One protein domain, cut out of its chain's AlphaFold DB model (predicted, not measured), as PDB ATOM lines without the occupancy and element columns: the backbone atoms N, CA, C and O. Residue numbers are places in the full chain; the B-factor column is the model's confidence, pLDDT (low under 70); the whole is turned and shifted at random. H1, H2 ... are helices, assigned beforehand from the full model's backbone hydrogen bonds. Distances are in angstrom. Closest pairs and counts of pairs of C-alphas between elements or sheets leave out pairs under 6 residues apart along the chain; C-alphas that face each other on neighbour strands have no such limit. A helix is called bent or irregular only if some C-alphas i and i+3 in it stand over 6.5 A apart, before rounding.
ATOM      1  N   ALA A  10     -16.456   0.406 -50.237       84.38
ATOM      2  CA  ALA A  10     -15.783   1.484 -49.518       84.38
ATOM      3  C   ALA A  10     -14.990   2.418 -50.449       84.38
ATOM      4  O   ALA A  10     -15.033   3.638 -50.272       84.38
ATOM      5  N   GLU A  11     -14.293   1.868 -51.449       88.44
ATOM      6  CA  GLU A  11     -13.594   2.660 -52.472       88.44
ATOM      7  C   GLU A  11     -14.594   3.475 -53.295       88.44
ATOM      8  O   GLU A  11     -14.412   4.684 -53.443       88.44
ATOM      9  N   ARG A  12     -15.706   2.851 -53.707       88.94
ATOM     10  CA  ARG A  12     -16.768   3.521 -54.463       88.94
ATOM     11  C   ARG A  12     -17.403   4.666 -53.674       88.94
ATOM     12  O   ARG A  12     -17.517   5.770 -54.196       88.94
ATOM     13  N   LEU A  13     -17.741   4.455 -52.397       89.12
ATOM     14  CA  LEU A  13     -18.253   5.529 -51.534       89.12
ATOM     15  C   LEU A  13     -17.243   6.676 -51.400       89.12
ATOM     16  O   LEU A  13     -17.609   7.844 -51.505       89.12
ATOM     17  N   THR A  14     -15.966   6.350 -51.189       90.75
ATOM     18  CA  THR A  14     -14.902   7.353 -51.049       90.75
ATOM     19  C   THR A  14     -14.754   8.178 -52.325       90.75
ATOM     20  O   THR A  14     -14.624   9.400 -52.253       90.75
ATOM     21  N   ARG A  15     -14.834   7.530 -53.492       93.25
ATOM     22  CA  ARG A  15     -14.816   8.185 -54.802       93.25
ATOM     23  C   ARG A  15     -15.997   9.140 -54.972       93.25
ATOM     24  O   ARG A  15     -15.777  10.286 -55.352       93.25
ATOM     25  N   LEU A  16     -17.216   8.702 -54.656       90.75
ATOM     26  CA  LEU A  16     -18.423   9.531 -54.776       90.75
ATOM     27  C   LEU A  16     -18.378  10.739 -53.837       90.75
ATOM     28  O   LEU A  16     -18.619  11.867 -54.258       90.75
ATOM     29  N   VAL A  17     -17.976  10.534 -52.581       88.88
ATOM     30  CA  VAL A  17     -17.799  11.634 -51.620       88.88
ATOM     31  C   VAL A  17     -16.712  12.606 -52.081       88.88
ATOM     32  O   VAL A  17     -16.858  13.811 -51.898       88.88
ATOM     33  N   ALA A  18     -15.628  12.118 -52.689       88.25
ATOM     34  CA  ALA A  18     -14.584  12.978 -53.237       88.25
ATOM     35  C   ALA A  18     -15.078  13.806 -54.434       88.25
ATOM     36  O   ALA A  18     -14.742  14.986 -54.518       88.25
ATOM     37  N   GLN A  19     -15.897  13.226 -55.317       89.62
ATOM     38  CA  GLN A  19     -16.509  13.938 -56.444       89.62
ATOM     39  C   GLN A  19     -17.442  15.063 -55.973       89.62
ATOM     40  O   GLN A  19     -17.417  16.144 -56.553       89.62
ATOM     41  N   MET A  20     -18.183  14.852 -54.879       85.75
ATOM     42  CA  MET A  20     -19.090  15.860 -54.309       85.75
ATOM     43  C   MET A  20     -18.399  17.094 -53.715       85.75
ATOM     44  O   MET A  20     -19.050  18.116 -53.548       85.75
ATOM     45  N   ARG A  21     -17.090  17.046 -53.425       82.12
ATOM     46  CA  ARG A  21     -16.356  18.189 -52.841       82.12
ATOM     47  C   ARG A  21     -16.024  19.303 -53.843       82.12
ATOM     48  O   ARG A  21     -15.540  20.353 -53.429       82.12
ATOM     49  N   GLY A  22     -16.188  19.061 -55.143       77.31
ATOM     50  CA  GLY A  22     -15.916  20.042 -56.197       77.31
ATOM     51  C   GLY A  22     -17.154  20.859 -56.592       77.31
ATOM     52  O   GLY A  22     -18.273  20.493 -56.237       77.31
ATOM     53  N   PRO A  23     -16.985  21.949 -57.365       80.50
ATOM     54  CA  PRO A  23     -18.113  22.628 -57.989       80.50
ATOM     55  C   PRO A  23     -18.767  21.679 -59.001       80.50
ATOM     56  O   PRO A  23     -18.165  21.344 -60.019       80.50
ATOM     57  N   LEU A  24     -19.986  21.238 -58.699       85.31
ATOM     58  CA  LEU A  24     -20.781  20.342 -59.535       85.31
ATOM     59  C   LEU A  24     -22.008  21.076 -60.065       85.31
ATOM     60  O   LEU A  24     -22.637  21.856 -59.346       85.31
ATOM     61  N   SER A  25     -22.390  20.779 -61.303       89.38
ATOM     62  CA  SER A  25     -23.716  21.127 -61.807       89.38
ATOM     63  C   SER A  25     -24.806  20.314 -61.095       89.38
ATOM     64  O   SER A  25     -24.553  19.239 -60.545       89.38
ATOM     65  N   ALA A  26     -26.050  20.804 -61.137       86.25
ATOM     66  CA  ALA A  26     -27.192  20.098 -60.553       86.25
ATOM     67  C   ALA A  26     -27.357  18.676 -61.130       86.25
ATOM     68  O   ALA A  26     -27.611  17.743 -60.377       86.25
ATOM     69  N   ALA A  27     -27.131  18.503 -62.438       88.94
ATOM     70  CA  ALA A  27     -27.248  17.214 -63.118       88.94
ATOM     71  C   ALA A  27     -26.147  16.217 -62.714       88.94
ATOM     72  O   ALA A  27     -26.420  15.036 -62.509       88.94
ATOM     73  N   GLU A  28     -24.899  16.674 -62.568       91.19
ATOM     74  CA  GLU A  28     -23.798  15.810 -62.113       91.19
ATOM     75  C   GLU A  28     -24.028  15.338 -60.677       91.19
ATOM     76  O   GLU A  28     -23.814  14.171 -60.353       91.19
ATOM     77  N   ARG A  29     -24.514  16.239 -59.821       91.69
ATOM     78  CA  ARG A  29     -24.845  15.909 -58.439       91.69
ATOM     79  C   ARG A  29     -26.032  14.954 -58.349       91.69
ATOM     80  O   ARG A  29     -25.966  13.997 -57.589       91.69
ATOM     81  N   GLU A  30     -27.070  15.166 -59.153       92.88
ATOM     82  CA  GLU A  30     -28.203  14.244 -59.268       92.88
ATOM     83  C   GLU A  30     -27.737  12.828 -59.642       92.88
ATOM     84  O   GLU A  30     -28.112  11.863 -58.976       92.88
ATOM     85  N   ALA A  31     -26.850  12.699 -60.635       93.06
ATOM     86  CA  ALA A  31     -26.290  11.409 -61.035       93.06
ATOM     87  C   ALA A  31     -25.516  10.721 -59.894       93.06
ATOM     88  O   ALA A  31     -25.688   9.523 -59.669       93.06
ATOM     89  N   ILE A  32     -24.712  11.475 -59.135       93.12
ATOM     90  CA  ILE A  32     -23.985  10.946 -57.970       93.12
ATOM     91  C   ILE A  32     -24.953  10.481 -56.873       93.12
ATOM     92  O   ILE A  32     -24.731   9.436 -56.264       93.12
ATOM     93  N   LEU A  33     -26.032  11.228 -56.616       93.56
ATOM     94  CA  LEU A  33     -27.033  10.856 -55.613       93.56
ATOM     95  C   LEU A  33     -27.773   9.568 -55.989       93.56
ATOM     96  O   LEU A  33     -27.973   8.722 -55.120       93.56
ATOM     97  N   TYR A  34     -28.113   9.370 -57.266       94.88
ATOM     98  CA  TYR A  34     -28.636   8.083 -57.737       94.88
ATOM     99  C   TYR A  34     -27.620   6.953 -57.572       94.88
ATOM    100  O   TYR A  34     -27.971   5.878 -57.095       94.88
ATOM    101  N   GLU A  35     -26.343   7.207 -57.864       94.25
ATOM    102  CA  GLU A  35     -25.297   6.204 -57.655       94.25
ATOM    103  C   GLU A  35     -25.133   5.829 -56.168       94.25
ATOM    104  O   GLU A  35     -24.831   4.679 -55.840       94.25
ATOM    105  N   LEU A  36     -25.364   6.774 -55.250       94.31
ATOM    106  CA  LEU A  36     -25.402   6.503 -53.810       94.31
ATOM    107  C   LEU A  36     -26.618   5.664 -53.404       94.31
ATOM    108  O   LEU A  36     -26.478   4.820 -52.520       94.31
ATOM    109  N   ILE A  37     -27.778   5.857 -54.036       93.94
ATOM    110  CA  ILE A  37     -28.964   5.016 -53.811       93.94
ATOM    111  C   ILE A  37     -28.664   3.575 -54.242       93.94
ATOM    112  O   ILE A  37     -28.802   2.659 -53.431       93.94
ATOM    113  N   ASP A  38     -28.134   3.377 -55.450       93.38
ATOM    114  CA  ASP A  38     -27.744   2.049 -55.942       93.38
ATOM    115  C   ASP A  38     -26.695   1.394 -55.027       93.38
ATOM    116  O   ASP A  38     -26.737   0.197 -54.728       93.38
ATOM    117  N   LEU A  39     -25.728   2.183 -54.541       91.94
ATOM    118  CA  LEU A  39     -24.713   1.700 -53.609       91.94
ATOM    119  C   LEU A  39     -25.322   1.288 -52.263       91.94
ATOM    120  O   LEU A  39     -24.862   0.312 -51.663       91.94
ATOM    121  N   HIS A  40     -26.335   2.009 -51.779       93.38
ATOM    122  CA  HIS A  40     -27.037   1.660 -50.546       93.38
ATOM    123  C   HIS A  40     -27.723   0.299 -50.668       93.38
ATOM    124  O   HIS A  40     -27.557  -0.507 -49.752       93.38
ATOM    125  N   GLU A  41     -28.378  -0.004 -51.791       89.31
ATOM    126  CA  GLU A  41     -29.015  -1.309 -52.018       89.31
ATOM    127  C   GLU A  41     -27.998  -2.460 -51.956       89.31
ATOM    128  O   GLU A  41     -28.205  -3.459 -51.258       89.31
ATOM    129  N   VAL A  42     -26.844  -2.291 -52.612       89.38
ATOM    130  CA  VAL A  42     -25.757  -3.284 -52.592       89.38
ATOM    131  C   VAL A  42     -25.220  -3.488 -51.177       89.38
ATOM    132  O   VAL A  42     -24.983  -4.621 -50.753       89.38
ATOM    133  N   VAL A  43     -25.010  -2.407 -50.425       89.50
ATOM    134  CA  VAL A  43     -24.474  -2.475 -49.059       89.50
ATOM    135  C   VAL A  43     -25.496  -3.062 -48.082       89.50
ATOM    136  O   VAL A  43     -25.119  -3.834 -47.197       89.50
ATOM    137  N   ALA A  44     -26.779  -2.738 -48.252       85.31
ATOM    138  CA  ALA A  44     -27.872  -3.273 -47.450       85.31
ATOM    139  C   ALA A  44     -28.021  -4.791 -47.633       85.31
ATOM    140  O   ALA A  44     -28.232  -5.499 -46.650       85.31
ATOM    141  N   ALA A  45     -27.814  -5.310 -48.848       86.44
ATOM    142  CA  ALA A  45     -27.849  -6.750 -49.124       86.44
ATOM    143  C   ALA A  45     -26.765  -7.559 -48.377       86.44
ATOM    144  O   ALA A  45     -26.927  -8.758 -48.167       86.44
ATOM    145  N   HIS A  46     -25.671  -6.911 -47.960       85.94
ATOM    146  CA  HIS A  46     -24.556  -7.537 -47.238       85.94
ATOM    147  C   HIS A  46     -24.601  -7.294 -45.715       85.94
ATOM    148  O   HIS A  46     -23.605  -7.532 -45.033       85.94
ATOM    149  N   ASP A  47     -25.722  -6.785 -45.189       78.69
ATOM    150  CA  ASP A  47     -25.981  -6.508 -43.762       78.69
ATOM    151  C   ASP A  47     -24.906  -5.646 -43.059       78.69
ATOM    152  O   ASP A  47     -24.655  -5.725 -41.855       78.69
ATOM    153  N   ASN A  48     -24.238  -4.770 -43.817       86.56
ATOM    154  CA  ASN A  48     -23.231  -3.863 -43.271       86.56
ATOM    155  C   ASN A  48     -23.871  -2.537 -42.838       86.56
ATOM    156  O   ASN A  48     -23.852  -1.536 -43.561       86.56
ATOM    157  N   ALA A  49     -24.417  -2.522 -41.620       87.06
ATOM    158  CA  ALA A  49     -25.138  -1.373 -41.069       87.06
ATOM    159  C   ALA A  49     -24.320  -0.066 -41.065       87.06
ATOM    160  O   ALA A  49     -24.860   1.003 -41.362       87.06
ATOM    161  N   ARG A  50     -23.014  -0.145 -40.766       89.00
ATOM    162  CA  ARG A  50     -22.129   1.028 -40.703       89.00
ATOM    163  C   ARG A  50     -21.881   1.620 -42.086       89.00
ATOM    164  O   ARG A  50     -21.990   2.830 -42.249       89.00
ATOM    165  N   ALA A  51     -21.572   0.784 -43.076       88.25
ATOM    166  CA  ALA A  51     -21.389   1.255 -44.445       88.25
ATOM    167  C   ALA A  51     -22.699   1.834 -45.002       88.25
ATOM    168  O   ALA A  51     -22.686   2.901 -45.607       88.25
ATOM    169  N   ALA A  52     -23.843   1.205 -44.708       90.69
ATOM    170  CA  ALA A  52     -25.145   1.711 -45.134       90.69
ATOM    171  C   ALA A  52     -25.445   3.095 -44.528       90.69
ATOM    172  O   ALA A  52     -25.980   3.962 -45.214       90.69
ATOM    173  N   GLN A  53     -25.083   3.319 -43.258       92.31
ATOM    174  CA  GLN A  53     -25.191   4.635 -42.619       92.31
ATOM    175  C   GLN A  53     -24.289   5.674 -43.293       92.31
ATOM    176  O   GLN A  53     -24.740   6.787 -43.543       92.31
ATOM    177  N   GLN A  54     -23.046   5.326 -43.631       91.88
ATOM    178  CA  GLN A  54     -22.136   6.257 -44.308       91.88
ATOM    179  C   GLN A  54     -22.649   6.668 -45.695       91.88
ATOM    180  O   GLN A  54     -22.546   7.839 -46.050       91.88
ATOM    181  N   VAL A  55     -23.247   5.738 -46.448       93.19
ATOM    182  CA  VAL A  55     -23.886   6.043 -47.740       93.19
ATOM    183  C   VAL A  55     -25.069   6.997 -47.548       93.19
ATOM    184  O   VAL A  55     -25.140   8.021 -48.223       93.19
ATOM    185  N   ARG A  56     -25.953   6.729 -46.576       94.50
ATOM    186  CA  ARG A  56     -27.097   7.611 -46.266       94.50
ATOM    187  C   ARG A  56     -26.660   9.002 -45.805       94.50
ATOM    188  O   ARG A  56     -27.250   9.995 -46.210       94.50
ATOM    189  N   GLN A  57     -25.592   9.097 -45.020       93.94
ATOM    190  CA  GLN A  57     -25.015  10.378 -44.604       93.94
ATOM    191  C   GLN A  57     -24.399  11.157 -45.766       93.94
ATOM    192  O   GLN A  57     -24.554  12.376 -45.830       93.94
ATOM    193  N   ALA A  58     -23.712  10.469 -46.682       92.19
ATOM    194  CA  ALA A  58     -23.188  11.081 -47.898       92.19
ATOM    195  C   ALA A  58     -24.324  11.611 -48.785       92.19
ATOM    196  O   ALA A  58     -24.230  12.731 -49.277       92.19
ATOM    197  N   PHE A  59     -25.411  10.844 -48.912       94.69
ATOM    198  CA  PHE A  59     -26.614  11.260 -49.629       94.69
ATOM    199  C   PHE A  59     -27.246  12.515 -49.009       94.69
ATOM    200  O   PHE A  59     -27.490  13.481 -49.722       94.69
ATOM    201  N   LEU A  60     -27.450  12.538 -47.684       93.62
ATOM    202  CA  LEU A  60     -28.031  13.692 -46.982       93.62
ATOM    203  C   LEU A  60     -27.224  14.975 -47.221       93.62
ATOM    204  O   LEU A  60     -27.802  16.003 -47.558       93.62
ATOM    205  N   ARG A  61     -25.891  14.912 -47.104       91.06
ATOM    206  CA  ARG A  61     -25.020  16.068 -47.386       91.06
ATOM    207  C   ARG A  61     -25.109  16.502 -48.845       91.06
ATOM    208  O   ARG A  61     -25.312  17.677 -49.129       91.06
ATOM    209  N   GLY A  62     -25.009  15.541 -49.763       89.94
ATOM    210  CA  GLY A  62     -25.068  15.813 -51.194       89.94
ATOM    211  C   GLY A  62     -26.381  16.477 -51.613       89.94
ATOM    212  O   GLY A  62     -26.349  17.375 -52.452       89.94
ATOM    213  N   LEU A  63     -27.500  16.071 -51.005       90.75
ATOM    214  CA  LEU A  63     -28.827  16.631 -51.254       90.75
ATOM    215  C   LEU A  63     -28.993  18.040 -50.671       90.75
ATOM    216  O   LEU A  63     -29.533  18.909 -51.350       90.75
ATOM    217  N   GLY A  64     -28.514  18.279 -49.445       86.56
ATOM    218  CA  GLY A  64     -28.617  19.589 -48.790       86.56
ATOM    219  C   GLY A  64     -27.924  20.711 -49.572       86.56
ATOM    220  O   GLY A  64     -28.428  21.824 -49.643       86.56
ATOM    221  N   GLU A  65     -26.808  20.408 -50.231       85.50
ATOM    222  CA  GLU A  65     -26.068  21.364 -51.066       85.50
ATOM    223  C   GLU A  65     -26.737  21.656 -52.430       85.50
ATOM    224  O   GLU A  65     -26.244  22.489 -53.193       85.50
ATOM    225  N   ALA A  66     -27.835  20.972 -52.781       85.81
ATOM    226  CA  ALA A  66     -28.542  21.172 -54.046       85.81
ATOM    227  C   ALA A  66     -30.069  21.138 -53.888       85.81
ATOM    228  O   ALA A  66     -30.725  20.176 -54.299       85.81
ATOM    229  N   PRO A  67     -30.670  22.235 -53.392       82.88
ATOM    230  CA  PRO A  67     -32.117  22.328 -53.210       82.88
ATOM    231  C   PRO A  67     -32.915  22.115 -54.498       82.88
ATOM    232  O   PRO A  67     -33.989  21.526 -54.466       82.88
ATOM    233  N   ALA A  68     -32.366  22.503 -55.654       84.06
ATOM    234  CA  ALA A  68     -33.046  22.391 -56.946       84.06
ATOM    235  C   ALA A  68     -33.438  20.954 -57.339       84.06
ATOM    236  O   ALA A  68     -34.348  20.774 -58.143       84.06
ATOM    237  N   ILE A  69     -32.753  19.940 -56.800       87.56
ATOM    238  CA  ILE A  69     -33.014  18.524 -57.107       87.56
ATOM    239  C   ILE A  69     -33.724  17.792 -55.960       87.56
ATOM    240  O   ILE A  69     -34.097  16.631 -56.123       87.56
ATOM    241  N   ALA A  70     -33.960  18.452 -54.820       83.62
ATOM    242  CA  ALA A  70     -34.591  17.848 -53.642       83.62
ATOM    243  C   ALA A  70     -36.048  17.412 -53.872       83.62
ATOM    244  O   ALA A  70     -36.548  16.502 -53.207       83.62
ATOM    245  N   ASP A  71     -36.707  18.004 -54.868       82.62
ATOM    246  CA  ASP A  71     -38.068  17.658 -55.276       82.62
ATOM    247  C   ASP A  71     -38.163  16.379 -56.111       82.62
ATOM    248  O   ASP A  71     -39.269  15.904 -56.383       82.62
ATOM    249  N   ASN A  72     -37.034  15.772 -56.491       88.06
ATOM    250  CA  ASN A  72     -37.054  14.527 -57.243       88.06
ATOM    251  C   ASN A  72     -37.732  13.406 -56.425       88.06
ATOM    252  O   ASN A  72     -37.333  13.086 -55.301       88.06
ATOM    253  N   GLY A  73     -38.751  12.769 -57.014       85.31
ATOM    254  CA  GLY A  73     -39.524  11.707 -56.370       85.31
ATOM    255  C   GLY A  73     -38.675  10.522 -55.898       85.31
ATOM    256  O   GLY A  73     -38.964   9.961 -54.842       85.31
ATOM    257  N   GLY A  74     -37.600  10.178 -56.619       88.00
ATOM    258  CA  GLY A  74     -36.672   9.118 -56.209       88.00
ATOM    259  C   GLY A  74     -35.937   9.453 -54.909       88.00
ATOM    260  O   GLY A  74     -35.838   8.620 -54.009       88.00
ATOM    261  N   PHE A  75     -35.499  10.704 -54.766       91.31
ATOM    262  CA  PHE A  75     -34.785  11.177 -53.579       91.31
ATOM    263  C   PHE A  75     -35.703  11.294 -52.375       91.31
ATOM    264  O   PHE A  75     -35.354  10.818 -51.296       91.31
ATOM    265  N   ARG A  76     -36.905  11.848 -52.558       88.81
ATOM    266  CA  ARG A  76     -37.890  11.930 -51.473       88.81
ATOM    267  C   ARG A  76     -38.308  10.548 -50.975       88.81
ATOM    268  O   ARG A  76     -38.428  10.343 -49.772       88.81
ATOM    269  N   ARG A  77     -38.459   9.583 -51.886       90.44
ATOM    270  CA  ARG A  77     -38.745   8.194 -51.523       90.44
ATOM    271  C   ARG A  77     -37.604   7.570 -50.722       90.44
ATOM    272  O   ARG A  77     -37.854   6.985 -49.673       90.44
ATOM    273  N   PHE A  78     -36.360   7.744 -51.168       92.38
ATOM    274  CA  PHE A  78     -35.193   7.268 -50.426       92.38
ATOM    275  C   PHE A  78     -35.099   7.906 -49.030       92.38
ATOM    276  O   PHE A  78     -34.843   7.210 -48.046       92.38
ATOM    277  N   LEU A  79     -35.370   9.212 -48.921       90.19
ATOM    278  CA  LEU A  79     -35.436   9.912 -47.639       90.19
ATOM    279  C   LEU A  79     -36.499   9.317 -46.706       90.19
ATOM    280  O   LEU A  79     -36.220   9.089 -45.533       90.19
ATOM    281  N   ALA A  80     -37.699   9.056 -47.221       88.38
ATOM    282  CA  ALA A  80     -38.811   8.538 -46.434       88.38
ATOM    283  C   ALA A  80     -38.599   7.085 -45.976       88.38
ATOM    284  O   ALA A  80     -38.879   6.750 -44.824       88.38
ATOM    285  N   GLU A  81     -38.100   6.223 -46.866       90.31
ATOM    286  CA  GLU A  81     -38.065   4.772 -46.647       90.31
ATOM    287  C   GLU A  81     -36.740   4.278 -46.043       90.31
ATOM    288  O   GLU A  81     -36.727   3.299 -45.294       90.31
ATOM    289  N   CYS A  82     -35.607   4.917 -46.362       90.62
ATOM    290  CA  CYS A  82     -34.282   4.381 -46.030       90.62
ATOM    291  C   CYS A  82     -33.569   5.116 -44.890       90.62
ATOM    292  O   CYS A  82     -32.708   4.513 -44.237       90.62
ATOM    293  N   ILE A  83     -33.887   6.391 -44.646       92.38
ATOM    294  CA  ILE A  83     -33.225   7.195 -43.611       92.38
ATOM    295  C   ILE A  83     -33.690   6.783 -42.214       92.38
ATOM    296  O   ILE A  83     -34.844   6.439 -41.970       92.38
ATOM    297  N   LYS A  84     -32.747   6.824 -41.276       92.19
ATOM    298  CA  LYS A  84     -32.921   6.543 -39.854       92.19
ATOM    299  C   LYS A  84     -32.464   7.749 -39.041       92.19
ATOM    300  O   LYS A  84     -31.540   8.459 -39.424       92.19
ATOM    301  N   VAL A  85     -33.013   7.903 -37.838       90.12
ATOM    302  CA  VAL A  85     -32.646   8.987 -36.902       90.12
ATOM    303  C   VAL A  85     -31.139   9.030 -36.603       90.12
ATOM    304  O   VAL A  85     -30.559  10.103 -36.458       90.12
ATOM    305  N   SER A  86     -30.474   7.871 -36.557       91.25
ATOM    306  CA  SER A  86     -29.022   7.778 -36.359       91.25
ATOM    307  C   SER A  86     -28.210   8.429 -37.477       91.25
ATOM    308  O   SER A  86     -27.061   8.809 -37.253       91.25
ATOM    309  N   ASP A  87     -28.769   8.558 -38.678       93.06
ATOM    310  CA  ASP A  87     -28.046   9.087 -39.830       93.06
ATOM    311  C   ASP A  87     -27.791  10.588 -39.684       93.06
ATOM    312  O   ASP A  87     -26.733  11.055 -40.091       93.06
ATOM    313  N   PHE A  88     -28.677  11.321 -39.003       93.00
ATOM    314  CA  PHE A  88     -28.486  12.745 -38.706       93.00
ATOM    315  C   PHE A  88     -27.325  13.004 -37.736       93.00
ATOM    316  O   PHE A  88     -26.780  14.108 -37.686       93.00
ATOM    317  N   SER A  89     -26.911  11.989 -36.972       89.19
ATOM    318  CA  SER A  89     -25.793  12.112 -36.040       89.19
ATOM    319  C   SER A  89     -24.447  12.166 -36.776       89.19
ATOM    320  O   SER A  89     -24.166  11.364 -37.663       89.19
ATOM    321  N   GLY A  90     -23.580  13.111 -36.404       83.69
ATOM    322  CA  GLY A  90     -22.233  13.230 -36.980       83.69
ATOM    323  C   GLY A  90     -22.168  13.878 -38.370       83.69
ATOM    324  O   GLY A  90     -21.078  13.980 -38.943       83.69
ATOM    325  N   ILE A  91     -23.294  14.351 -38.913       89.31
ATOM    326  CA  ILE A  91     -23.279  15.262 -40.061       89.31
ATOM    327  C   ILE A  91     -22.768  16.628 -39.588       89.31
ATOM    328  O   ILE A  91     -23.195  17.139 -38.556       89.31
ATOM    329  N   GLN A  92     -21.794  17.170 -40.319       89.12
ATOM    330  CA  GLN A  92     -21.288  18.524 -40.122       89.12
ATOM    331  C   GLN A  92     -22.056  19.408 -41.095       89.12
ATOM    332  O   GLN A  92     -21.728  19.405 -42.276       89.12
ATOM    333  N   TRP A  93     -23.116  20.050 -40.615       90.94
ATOM    334  CA  TRP A  93     -23.923  20.955 -41.428       90.94
ATOM    335  C   TRP A  93     -23.160  22.259 -41.622       90.94
ATOM    336  O   TRP A  93     -22.704  22.851 -40.641       90.94
ATOM    337  N   GLU A  94     -22.990  22.703 -42.863       89.69
ATOM    338  CA  GLU A  94     -22.287  23.961 -43.127       89.69
ATOM    339  C   GLU A  94     -23.264  25.134 -43.138       89.69
ATOM    340  O   GLU A  94     -22.945  26.213 -42.627       89.69
ATOM    341  N   THR A  95     -24.479  24.917 -43.638       91.38
ATOM    342  CA  THR A  95     -25.511  25.949 -43.778       91.38
ATOM    343  C   THR A  95     -26.855  25.517 -43.192       91.38
ATOM    344  O   THR A  95     -27.155  24.330 -43.063       91.38
ATOM    345  N   ALA A  96     -27.691  26.492 -42.811       92.31
ATOM    346  CA  ALA A  96     -29.072  26.211 -42.416       92.31
ATOM    347  C   ALA A  96     -29.908  25.717 -43.611       92.31
ATOM    348  O   ALA A  96     -30.764  24.852 -43.432       92.31
ATOM    349  N   ASP A  97     -29.617  26.213 -44.820       91.31
ATOM    350  CA  ASP A  97     -30.287  25.829 -46.069       91.31
ATOM    351  C   ASP A  97     -30.183  24.332 -46.374       91.31
ATOM    352  O   ASP A  97     -31.177  23.733 -46.787       91.31
ATOM    353  N   GLU A  98     -29.035  23.697 -46.107       92.94
ATOM    354  CA  GLU A  98     -28.886  22.241 -46.253       92.94
ATOM    355  C   GLU A  98     -29.940  21.480 -45.444       92.94
ATOM    356  O   GLU A  98     -30.564  20.532 -45.925       92.94
ATOM    357  N   VAL A  99     -30.153  21.912 -44.202       94.25
ATOM    358  CA  VAL A  99     -31.077  21.265 -43.271       94.25
ATOM    359  C   VAL A  99     -32.522  21.565 -43.658       94.25
ATOM    360  O   VAL A  99     -33.357  20.662 -43.629       94.25
ATOM    361  N   ILE A 100     -32.815  22.812 -44.043       92.69
ATOM    362  CA  ILE A 100     -34.148  23.245 -44.488       92.69
ATOM    363  C   ILE A 100     -34.570  22.453 -45.725       92.69
ATOM    364  O   ILE A 100     -35.660  21.893 -45.735       92.69
ATOM    365  N   THR A 101     -33.680  22.312 -46.705       92.25
ATOM    366  CA  THR A 101     -33.921  21.552 -47.942       92.25
ATOM    367  C   THR A 101     -34.363  20.118 -47.646       92.25
ATOM    368  O   THR A 101     -35.350  19.622 -48.190       92.25
ATOM    369  N   ILE A 102     -33.653  19.436 -46.744       92.62
ATOM    370  CA  ILE A 102     -33.980  18.055 -46.367       92.62
ATOM    371  C   ILE A 102     -35.283  18.012 -45.560       92.62
ATOM    372  O   ILE A 102     -36.100  17.112 -45.760       92.62
ATOM    373  N   ALA A 103     -35.497  18.978 -44.664       92.19
ATOM    374  CA  ALA A 103     -36.727  19.087 -43.888       92.19
ATOM    375  C   ALA A 103     -37.957  19.289 -44.788       92.19
ATOM    376  O   ALA A 103     -38.974  18.632 -44.580       92.19
ATOM    377  N   GLU A 104     -37.862  20.141 -45.809       90.56
ATOM    378  CA  GLU A 104     -38.914  20.376 -46.803       90.56
ATOM    379  C   GLU A 104     -39.179  19.134 -47.656       90.56
ATOM    380  O   GLU A 104     -40.337  18.767 -47.860       90.56
ATOM    381  N   ALA A 105     -38.128  18.435 -48.093       89.62
ATOM    382  CA  ALA A 105     -38.260  17.196 -48.854       89.62
ATOM    383  C   ALA A 105     -38.961  16.084 -48.050       89.62
ATOM    384  O   ALA A 105     -39.797  15.362 -48.598       89.62
ATOM    385  N   LEU A 106     -38.654  15.968 -46.751       89.81
ATOM    386  CA  LEU A 106     -39.300  15.032 -45.825       89.81
ATOM    387  C   LEU A 106     -40.748  15.428 -45.514       89.81
ATOM    388  O   LEU A 106     -41.638  14.584 -45.556       89.81
ATOM    389  N   TYR A 107     -40.989  16.705 -45.207       87.44
ATOM    390  CA  TYR A 107     -42.314  17.203 -44.837       87.44
ATOM    391  C   TYR A 107     -43.288  17.202 -46.019       87.44
ATOM    392  O   TYR A 107     -44.459  16.867 -45.870       87.44
ATOM    393  N   GLY A 108     -42.801  17.550 -47.209       84.38
ATOM    394  CA  GLY A 108     -43.579  17.561 -48.440       84.38
ATOM    395  C   GLY A 108     -43.720  16.189 -49.100       84.38
ATOM    396  O   GLY A 108     -44.221  16.122 -50.226       84.38
ATOM    397  N   PHE A 109     -43.247  15.100 -48.487       85.25
ATOM    398  CA  PHE A 109     -43.364  13.769 -49.074       85.25
ATOM    399  C   PHE A 109     -44.817  13.282 -49.041       85.25
ATOM    400  O   PHE A 109     -45.406  13.088 -47.981       85.25
ATOM    401  N   HIS A 110     -45.381  13.051 -50.226       80.81
ATOM    402  CA  HIS A 110     -46.726  12.512 -50.391       80.81
ATOM    403  C   HIS A 110     -46.629  11.082 -50.926       80.81
ATOM    404  O   HIS A 110     -45.960  10.825 -51.926       80.81
ATOM    405  N   SER A 111     -47.319  10.159 -50.264       79.50
ATOM    406  CA  SER A 111     -47.397   8.740 -50.615       79.50
ATOM    407  C   SER A 111     -48.865   8.306 -50.620       79.50
ATOM    408  O   SER A 111     -49.682   8.879 -49.901       79.50
ATOM    409  N   HIS A 112     -49.208   7.292 -51.422       74.69
ATOM    410  CA  HIS A 112     -50.536   6.661 -51.373       74.69
ATOM    411  C   HIS A 112     -50.812   5.981 -50.026       74.69
ATOM    412  O   HIS A 112     -51.969   5.829 -49.641       74.69
ATOM    413  N   ASP A 113     -49.754   5.581 -49.321       80.19
ATOM    414  CA  ASP A 113     -49.805   5.150 -47.933       80.19
ATOM    415  C   ASP A 113     -49.530   6.342 -47.000       80.19
ATOM    416  O   ASP A 113     -48.405   6.857 -46.948       80.19
ATOM    417  N   GLU A 114     -50.558   6.754 -46.254       80.06
ATOM    418  CA  GLU A 114     -50.472   7.809 -45.235       80.06
ATOM    419  C   GLU A 114     -49.474   7.457 -44.120       80.06
ATOM    420  O   GLU A 114     -48.886   8.356 -43.517       80.06
ATOM    421  N   GLY A 115     -49.243   6.164 -43.849       82.25
ATOM    422  CA  GLY A 115     -48.282   5.713 -42.842       82.25
ATOM    423  C   GLY A 115     -46.855   6.147 -43.172       82.25
ATOM    424  O   GLY A 115     -46.191   6.781 -42.349       82.25
ATOM    425  N   THR A 116     -46.414   5.883 -44.401       82.88
ATOM    426  CA  THR A 116     -45.077   6.262 -44.885       82.88
ATOM    427  C   THR A 116     -44.893   7.785 -44.943       82.88
ATOM    428  O   THR A 116     -43.839   8.294 -44.562       82.88
ATOM    429  N   ALA A 117     -45.920   8.541 -45.349       83.25
ATOM    430  CA  ALA A 117     -45.862  10.008 -45.360       83.25
ATOM    431  C   ALA A 117     -45.724  10.593 -43.942       83.25
ATOM    432  O   ALA A 117     -44.859  11.432 -43.683       83.25
ATOM    433  N   ASN A 118     -46.513  10.087 -42.989       84.69
ATOM    434  CA  ASN A 118     -46.418  10.493 -41.587       84.69
ATOM    435  C   ASN A 118     -45.070  10.105 -40.963       84.69
ATOM    436  O   ASN A 118     -44.511  10.864 -40.167       84.69
ATOM    437  N   GLN A 119     -44.522   8.947 -41.338       86.50
ATOM    438  CA  GLN A 119     -43.194   8.528 -40.908       86.50
ATOM    439  C   GLN A 119     -42.109   9.481 -41.430       86.50
ATOM    440  O   GLN A 119     -41.263   9.904 -40.642       86.50
ATOM    441  N   ALA A 120     -42.156   9.877 -42.704       87.31
ATOM    442  CA  ALA A 120     -41.212  10.842 -43.273       87.31
ATOM    443  C   ALA A 120     -41.253  12.187 -42.527       87.31
ATOM    444  O   ALA A 120     -40.216  12.691 -42.089       87.31
ATOM    445  N   ALA A 121     -42.455  12.717 -42.281       87.19
ATOM    446  CA  ALA A 121     -42.641  13.948 -41.514       87.19
ATOM    447  C   ALA A 121     -42.122  13.834 -40.066       87.19
ATOM    448  O   ALA A 121     -41.597  14.805 -39.517       87.19
ATOM    449  N   SER A 122     -42.197  12.645 -39.451       88.44
ATOM    450  CA  SER A 122     -41.694  12.407 -38.089       88.44
ATOM    451  C   SER A 122     -40.170  12.541 -37.950       88.44
ATOM    452  O   SER A 122     -39.677  12.751 -36.841       88.44
ATOM    453  N   TYR A 123     -39.416  12.476 -39.054       90.25
ATOM    454  CA  TYR A 123     -37.966  12.685 -39.040       90.25
ATOM    455  C   TYR A 123     -37.563  14.162 -38.987       90.25
ATOM    456  O   TYR A 123     -36.441  14.458 -38.575       90.25
ATOM    457  N   VAL A 124     -38.452  15.091 -39.352       90.75
ATOM    458  CA  VAL A 124     -38.143  16.530 -39.389       90.75
ATOM    459  C   VAL A 124     -37.748  17.072 -38.007       90.75
ATOM    460  O   VAL A 124     -36.677  17.672 -37.902       90.75
ATOM    461  N   PRO A 125     -38.503  16.827 -36.915       89.69
ATOM    462  CA  PRO A 125     -38.090  17.263 -35.581       89.69
ATOM    463  C   PRO A 125     -36.731  16.693 -35.159       89.69
ATOM    464  O   PRO A 125     -35.934  17.401 -34.547       89.69
ATOM    465  N   GLU A 126     -36.442  15.435 -35.502       90.81
ATOM    466  CA  GLU A 126     -35.164  14.798 -35.169       90.81
ATOM    467  C   GLU A 126     -34.002  15.438 -35.936       90.81
ATOM    468  O   GLU A 126     -33.002  15.816 -35.324       90.81
ATOM    469  N   LEU A 127     -34.153  15.641 -37.249       92.62
ATOM    470  CA  LEU A 127     -33.186  16.358 -38.083       92.62
ATOM    471  C   LEU A 127     -32.871  17.739 -37.491       92.62
ATOM    472  O   LEU A 127     -31.701  18.076 -37.287       92.62
ATOM    473  N   LEU A 128     -33.910  18.507 -37.148       92.00
ATOM    474  CA  LEU A 128     -33.762  19.832 -36.550       92.00
ATOM    475  C   LEU A 128     -33.049  19.778 -35.200       92.00
ATOM    476  O   LEU A 128     -32.173  20.603 -34.956       92.00
ATOM    477  N   ARG A 129     -33.350  18.807 -34.326       90.88
ATOM    478  CA  ARG A 129     -32.635  18.655 -33.046       90.88
ATOM    479  C   ARG A 129     -31.143  18.410 -33.256       90.88
ATOM    480  O   ARG A 129     -30.331  19.054 -32.591       90.88
ATOM    481  N   TYR A 130     -30.768  17.509 -34.165       92.88
ATOM    482  CA  TYR A 130     -29.355  17.230 -34.445       92.88
ATOM    483  C   TYR A 130     -28.637  18.446 -35.038       92.88
ATOM    484  O   TYR A 130     -27.559  18.800 -34.557       92.88
ATOM    485  N   ALA A 131     -29.248  19.119 -36.015       93.12
ATOM    486  CA  ALA A 131     -28.683  20.315 -36.634       93.12
ATOM    487  C   ALA A 131     -28.561  21.490 -35.650       93.12
ATOM    488  O   ALA A 131     -27.501  22.099 -35.530       93.12
ATOM    489  N   LEU A 132     -29.607  21.773 -34.869       92.00
ATOM    490  CA  LEU A 132     -29.588  22.849 -33.877       92.00
ATOM    491  C   LEU A 132     -28.556  22.601 -32.778       92.00
ATOM    492  O   LEU A 132     -27.885  23.544 -32.368       92.00
ATOM    493  N   ARG A 133     -28.391  21.356 -32.312       91.31
ATOM    494  CA  ARG A 133     -27.326  21.009 -31.357       91.31
ATOM    495  C   ARG A 133     -25.937  21.194 -31.967       91.31
ATOM    496  O   ARG A 133     -25.041  21.655 -31.266       91.31
ATOM    497  N   HIS A 134     -25.752  20.838 -33.238       92.81
ATOM    498  CA  HIS A 134     -24.487  21.042 -33.949       92.81
ATOM    499  C   HIS A 134     -24.139  22.535 -34.046       92.81
ATOM    500  O   HIS A 134     -23.080  22.937 -33.559       92.81
ATOM    501  N   PHE A 135     -25.063  23.372 -34.526       92.00
ATOM    502  CA  PHE A 135     -24.860  24.824 -34.585       92.00
ATOM    503  C   PHE A 135     -24.696  25.455 -33.197       92.00
ATOM    504  O   PHE A 135     -23.881  26.361 -33.020       92.00
ATOM    505  N   GLU A 136     -25.412  24.962 -32.184       90.06
ATOM    506  CA  GLU A 136     -25.252  25.417 -30.802       90.06
ATOM    507  C   GLU A 136     -23.839  25.141 -30.273       90.06
ATOM    508  O   GLU A 136     -23.230  26.019 -29.659       90.06
ATOM    509  N   GLN A 137     -23.311  23.938 -30.515       91.06
ATOM    510  CA  GLN A 137     -21.957  23.552 -30.109       91.06
ATOM    511  C   GLN A 137     -20.885  24.359 -30.847       91.06
ATOM    512  O   GLN A 137     -19.853  24.677 -30.257       91.06
ATOM    513  N   ALA A 138     -21.142  24.729 -32.104       90.50
ATOM    514  CA  ALA A 138     -20.280  25.606 -32.890       90.50
ATOM    515  C   ALA A 138     -20.413  27.099 -32.513       90.50
ATOM    516  O   ALA A 138     -19.596  27.919 -32.933       90.50
ATOM    517  N   GLY A 139     -21.417  27.477 -31.709       88.25
ATOM    518  CA  GLY A 139     -21.717  28.876 -31.382       88.25
ATOM    519  C   GLY A 139     -22.345  29.666 -32.539       88.25
ATOM    520  O   GLY A 139     -22.391  30.897 -32.499       88.25
ATOM    521  N   GLU A 140     -22.851  28.979 -33.562       89.69
ATOM    522  CA  GLU A 140     -23.413  29.548 -34.790       89.69
ATOM    523  C   GLU A 140     -24.906  29.882 -34.625       89.69
ATOM    524  O   GLU A 140     -25.779  29.408 -35.352       89.69
ATOM    525  N   TYR A 141     -25.217  30.734 -33.645       86.00
ATOM    526  CA  TYR A 141     -26.598  31.092 -33.290       86.00
ATOM    527  C   TYR A 141     -27.396  31.741 -34.433       86.00
ATOM    528  O   TYR A 141     -28.621  31.693 -34.419       86.00
ATOM    529  N   GLU A 142     -26.729  32.359 -35.410       85.88
ATOM    530  CA  GLU A 142     -27.390  32.967 -36.574       85.88
ATOM    531  C   GLU A 142     -27.972  31.887 -37.503       85.88
ATOM    532  O   GLU A 142     -29.139  31.982 -37.873       85.88
ATOM    533  N   LYS A 143     -27.238  30.788 -37.737       90.38
ATOM    534  CA  LYS A 143     -27.735  29.620 -38.487       90.38
ATOM    535  C   LYS A 143     -28.857  28.897 -37.744       90.38
ATOM    536  O   LYS A 143     -29.827  28.465 -38.353       90.38
ATOM    537  N   MET A 144     -28.772  28.811 -36.411       89.50
ATOM    538  CA  MET A 144     -29.876  28.278 -35.597       89.50
ATOM    539  C   MET A 144     -31.163  29.095 -35.757       89.50
ATOM    540  O   MET A 144     -32.252  28.523 -35.747       89.50
ATOM    541  N   LEU A 145     -31.041  30.423 -35.848       85.81
ATOM    542  CA  LEU A 145     -32.178  31.326 -36.023       85.81
ATOM    543  C   LEU A 145     -32.818  31.151 -37.382       85.81
ATOM    544  O   LEU A 145     -34.025  30.940 -37.446       85.81
ATOM    545  N   GLU A 146     -32.003  31.184 -38.426       87.56
ATOM    546  CA  GLU A 146     -32.452  30.948 -39.789       87.56
ATOM    547  C   GLU A 146     -33.180  29.604 -39.908       87.56
ATOM    548  O   GLU A 146     -34.302  29.544 -40.409       87.56
ATOM    549  N   LEU A 147     -32.592  28.546 -39.339       90.06
ATOM    550  CA  LEU A 147     -33.186  27.218 -39.335       90.06
ATOM    551  C   LEU A 147     -34.544  27.191 -38.620       90.06
ATOM    552  O   LEU A 147     -35.499  26.633 -39.143       90.06
ATOM    553  N   LEU A 148     -34.661  27.799 -37.437       85.94
ATOM    554  CA  LEU A 148     -35.919  27.818 -36.679       85.94
ATOM    555  C   LEU A 148     -37.007  28.699 -37.305       85.94
ATOM    556  O   LEU A 148     -38.183  28.466 -37.030       85.94
ATOM    557  N   GLN A 149     -36.630  29.724 -38.068       83.88
ATOM    558  CA  GLN A 149     -37.575  30.624 -38.733       83.88
ATOM    559  C   GLN A 149     -38.129  30.021 -40.023       83.88
ATOM    560  O   GLN A 149     -39.313  30.188 -40.299       83.88
ATOM    561  N   ARG A 150     -37.285  29.325 -40.792       87.88
ATOM    562  CA  ARG A 150     -37.629  28.832 -42.133       87.88
ATOM    563  C   ARG A 150     -38.034  27.363 -42.163       87.88
ATOM    564  O   ARG A 150     -38.793  26.973 -43.042       87.88
ATOM    565  N   ALA A 151     -37.545  26.532 -41.238       85.88
ATOM    566  CA  ALA A 151     -37.861  25.109 -41.278       85.88
ATOM    567  C   ALA A 151     -39.361  24.849 -41.045       85.88
ATOM    568  O   ALA A 151     -39.961  25.445 -40.142       85.88
ATOM    569  N   PRO A 152     -39.961  23.894 -41.778       81.44
ATOM    570  CA  PRO A 152     -41.331  23.473 -41.535       81.44
ATOM    571  C   PRO A 152     -41.406  22.724 -40.198       81.44
ATOM    572  O   PRO A 152     -41.074  21.544 -40.107       81.44
ATOM    573  N   ILE A 153     -41.833  23.409 -39.134       75.00
ATOM    574  CA  ILE A 153     -42.056  22.802 -37.815       75.00
ATOM    575  C   ILE A 153     -43.566  22.669 -37.595       75.00
ATOM    576  O   ILE A 153     -44.234  23.675 -37.333       75.00
ATOM    577  N   PRO A 154     -44.136  21.450 -37.642       66.12
ATOM    578  CA  PRO A 154     -45.543  21.254 -37.328       66.12
ATOM    579  C   PRO A 154     -45.821  21.694 -35.881       66.12
ATOM    580  O   PRO A 154     -45.106  21.261 -34.970       66.12
ATOM    581  N   PRO A 155     -46.871  22.497 -35.614       65.44
ATOM    582  CA  PRO A 155     -47.192  22.964 -34.262       65.44
ATOM    583  C   PRO A 155     -47.395  21.826 -33.253       65.44
ATOM    584  O   PRO A 155     -47.131  21.988 -32.066       65.44
ATOM    585  N   THR A 156     -47.843  20.664 -33.734       68.75
ATOM    586  CA  THR A 156     -48.078  19.445 -32.952       68.75
ATOM    587  C   THR A 156     -46.803  18.667 -32.620       68.75
ATOM    588  O   THR A 156     -46.824  17.850 -31.704       68.75
ATOM    589  N   MET A 157     -45.696  18.917 -33.329       69.62
ATOM    590  CA  MET A 157     -44.429  18.182 -33.191       69.62
ATOM    591  C   MET A 157     -43.322  18.990 -32.498       69.62
ATOM    592  O   MET A 157     -42.201  18.505 -32.340       69.62
ATOM    593  N   MET A 158     -43.618  20.217 -32.061       75.56
ATOM    594  CA  MET A 158     -42.671  21.050 -31.327       75.56
ATOM    595  C   MET A 158     -42.573  20.594 -29.867       75.56
ATOM    596  O   MET A 158     -43.378  20.962 -29.011       75.56
ATOM    597  N   ASP A 159     -41.572  19.767 -29.591       80.38
ATOM    598  CA  ASP A 159     -41.353  19.163 -28.285       80.38
ATOM    599  C   ASP A 159     -40.590  20.084 -27.313       80.38
ATOM    600  O   ASP A 159     -40.086  21.156 -27.663       80.38
TER     601      ASP A 159
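This is residues 10 to 159 of the 291 residues of the protein "Ion_trans_2 domain-containing protein" of Chloroflexi bacterium (UniProt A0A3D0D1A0). Two groups of helices stand crosswise and meet where the end of H3 reaches H6: H1, H2 and H3 side by side in one, H6, H7b and H8 side by side in the other. H4 and short H5 fill the space between them, and the long, nearly straight H7 runs past H6 so that its arm H7a crosses H4. The printed part has 150 residues with eight named helices, H1 to H8 in chain order, and no named strand; the class is all helix. It is compact, with a radius of gyration of the C-alphas of 14.9 A and spans of 40 by 37 by 28 A.

Find C-alpha 10 at (-15.783, 1.484, -49.518), where H1 begins; it runs to residue 20. H2, residues 26 to 45, is 29.2 A long, and H3, residues 49 to 64, is 22.6 A. Next come H4, residues 73 to 82, H5, residues 85 to 88, and H6, residues 96 to 107, 16.2 A long. H7, residues 114 to 138, was assigned as one helix by its hydrogen bonds but is bent: C-alphas 122 and 125 are 6.5 A apart. Its arms are H7a, residues 114 to 122, and H7b, residues 125 to 138, at a shallow tilt of 13 degrees. H8, residues 141 to 150, ends at C-alpha 150, (-37.629, 28.832, -42.133).

Begin with H1 to H4, an up-and-down bundle, each helix running against the one before. H1 and H2 form a hairpin, closest at the C-alphas of Leu 16 and Ile 32, 6.6 A; H2 and H3 form another, at His 40 and Ala 52, 5.7 A. H4 is close to H2 but not clearly touching, with the C-alphas of Ile 37 and Phe 78 7.4 A apart. H3, with residues 60 to 64 alone, touches residues 97 to 102 of H6, only just about perpendicular at 72 degrees; the closest C-alphas, Gly 64 and Glu 98, are 3.7 A apart. H4 touches H7a about perpendicular at 79 degrees, closest at the C-alphas of Ala 80 and Ala 120, 4.6 A. H7b touches H5 with residues 126 to 131 alone; the closest C-alphas, those of Phe 88 and Leu 127, are 6.0 A apart. H6, H7b and H8 make a second up-and-down bundle; H7b and H8 are a hairpin, closest at the C-alphas of Leu 132 and Met 144, 5.7 A. H1 and H8 are apart. Every O i to N i+4 pair is within hydrogen-bond range in H1, H2, H3, H4, H6, H7a, H7b and H8; H5 is too short for one.

Look to Glu 11 and Pro 155 for the two C-alphas farthest apart, 43.3 A. The printed part has no cut and no long link. Its mean pLDDT is 88.1, and residues 154 to 157 are under 70.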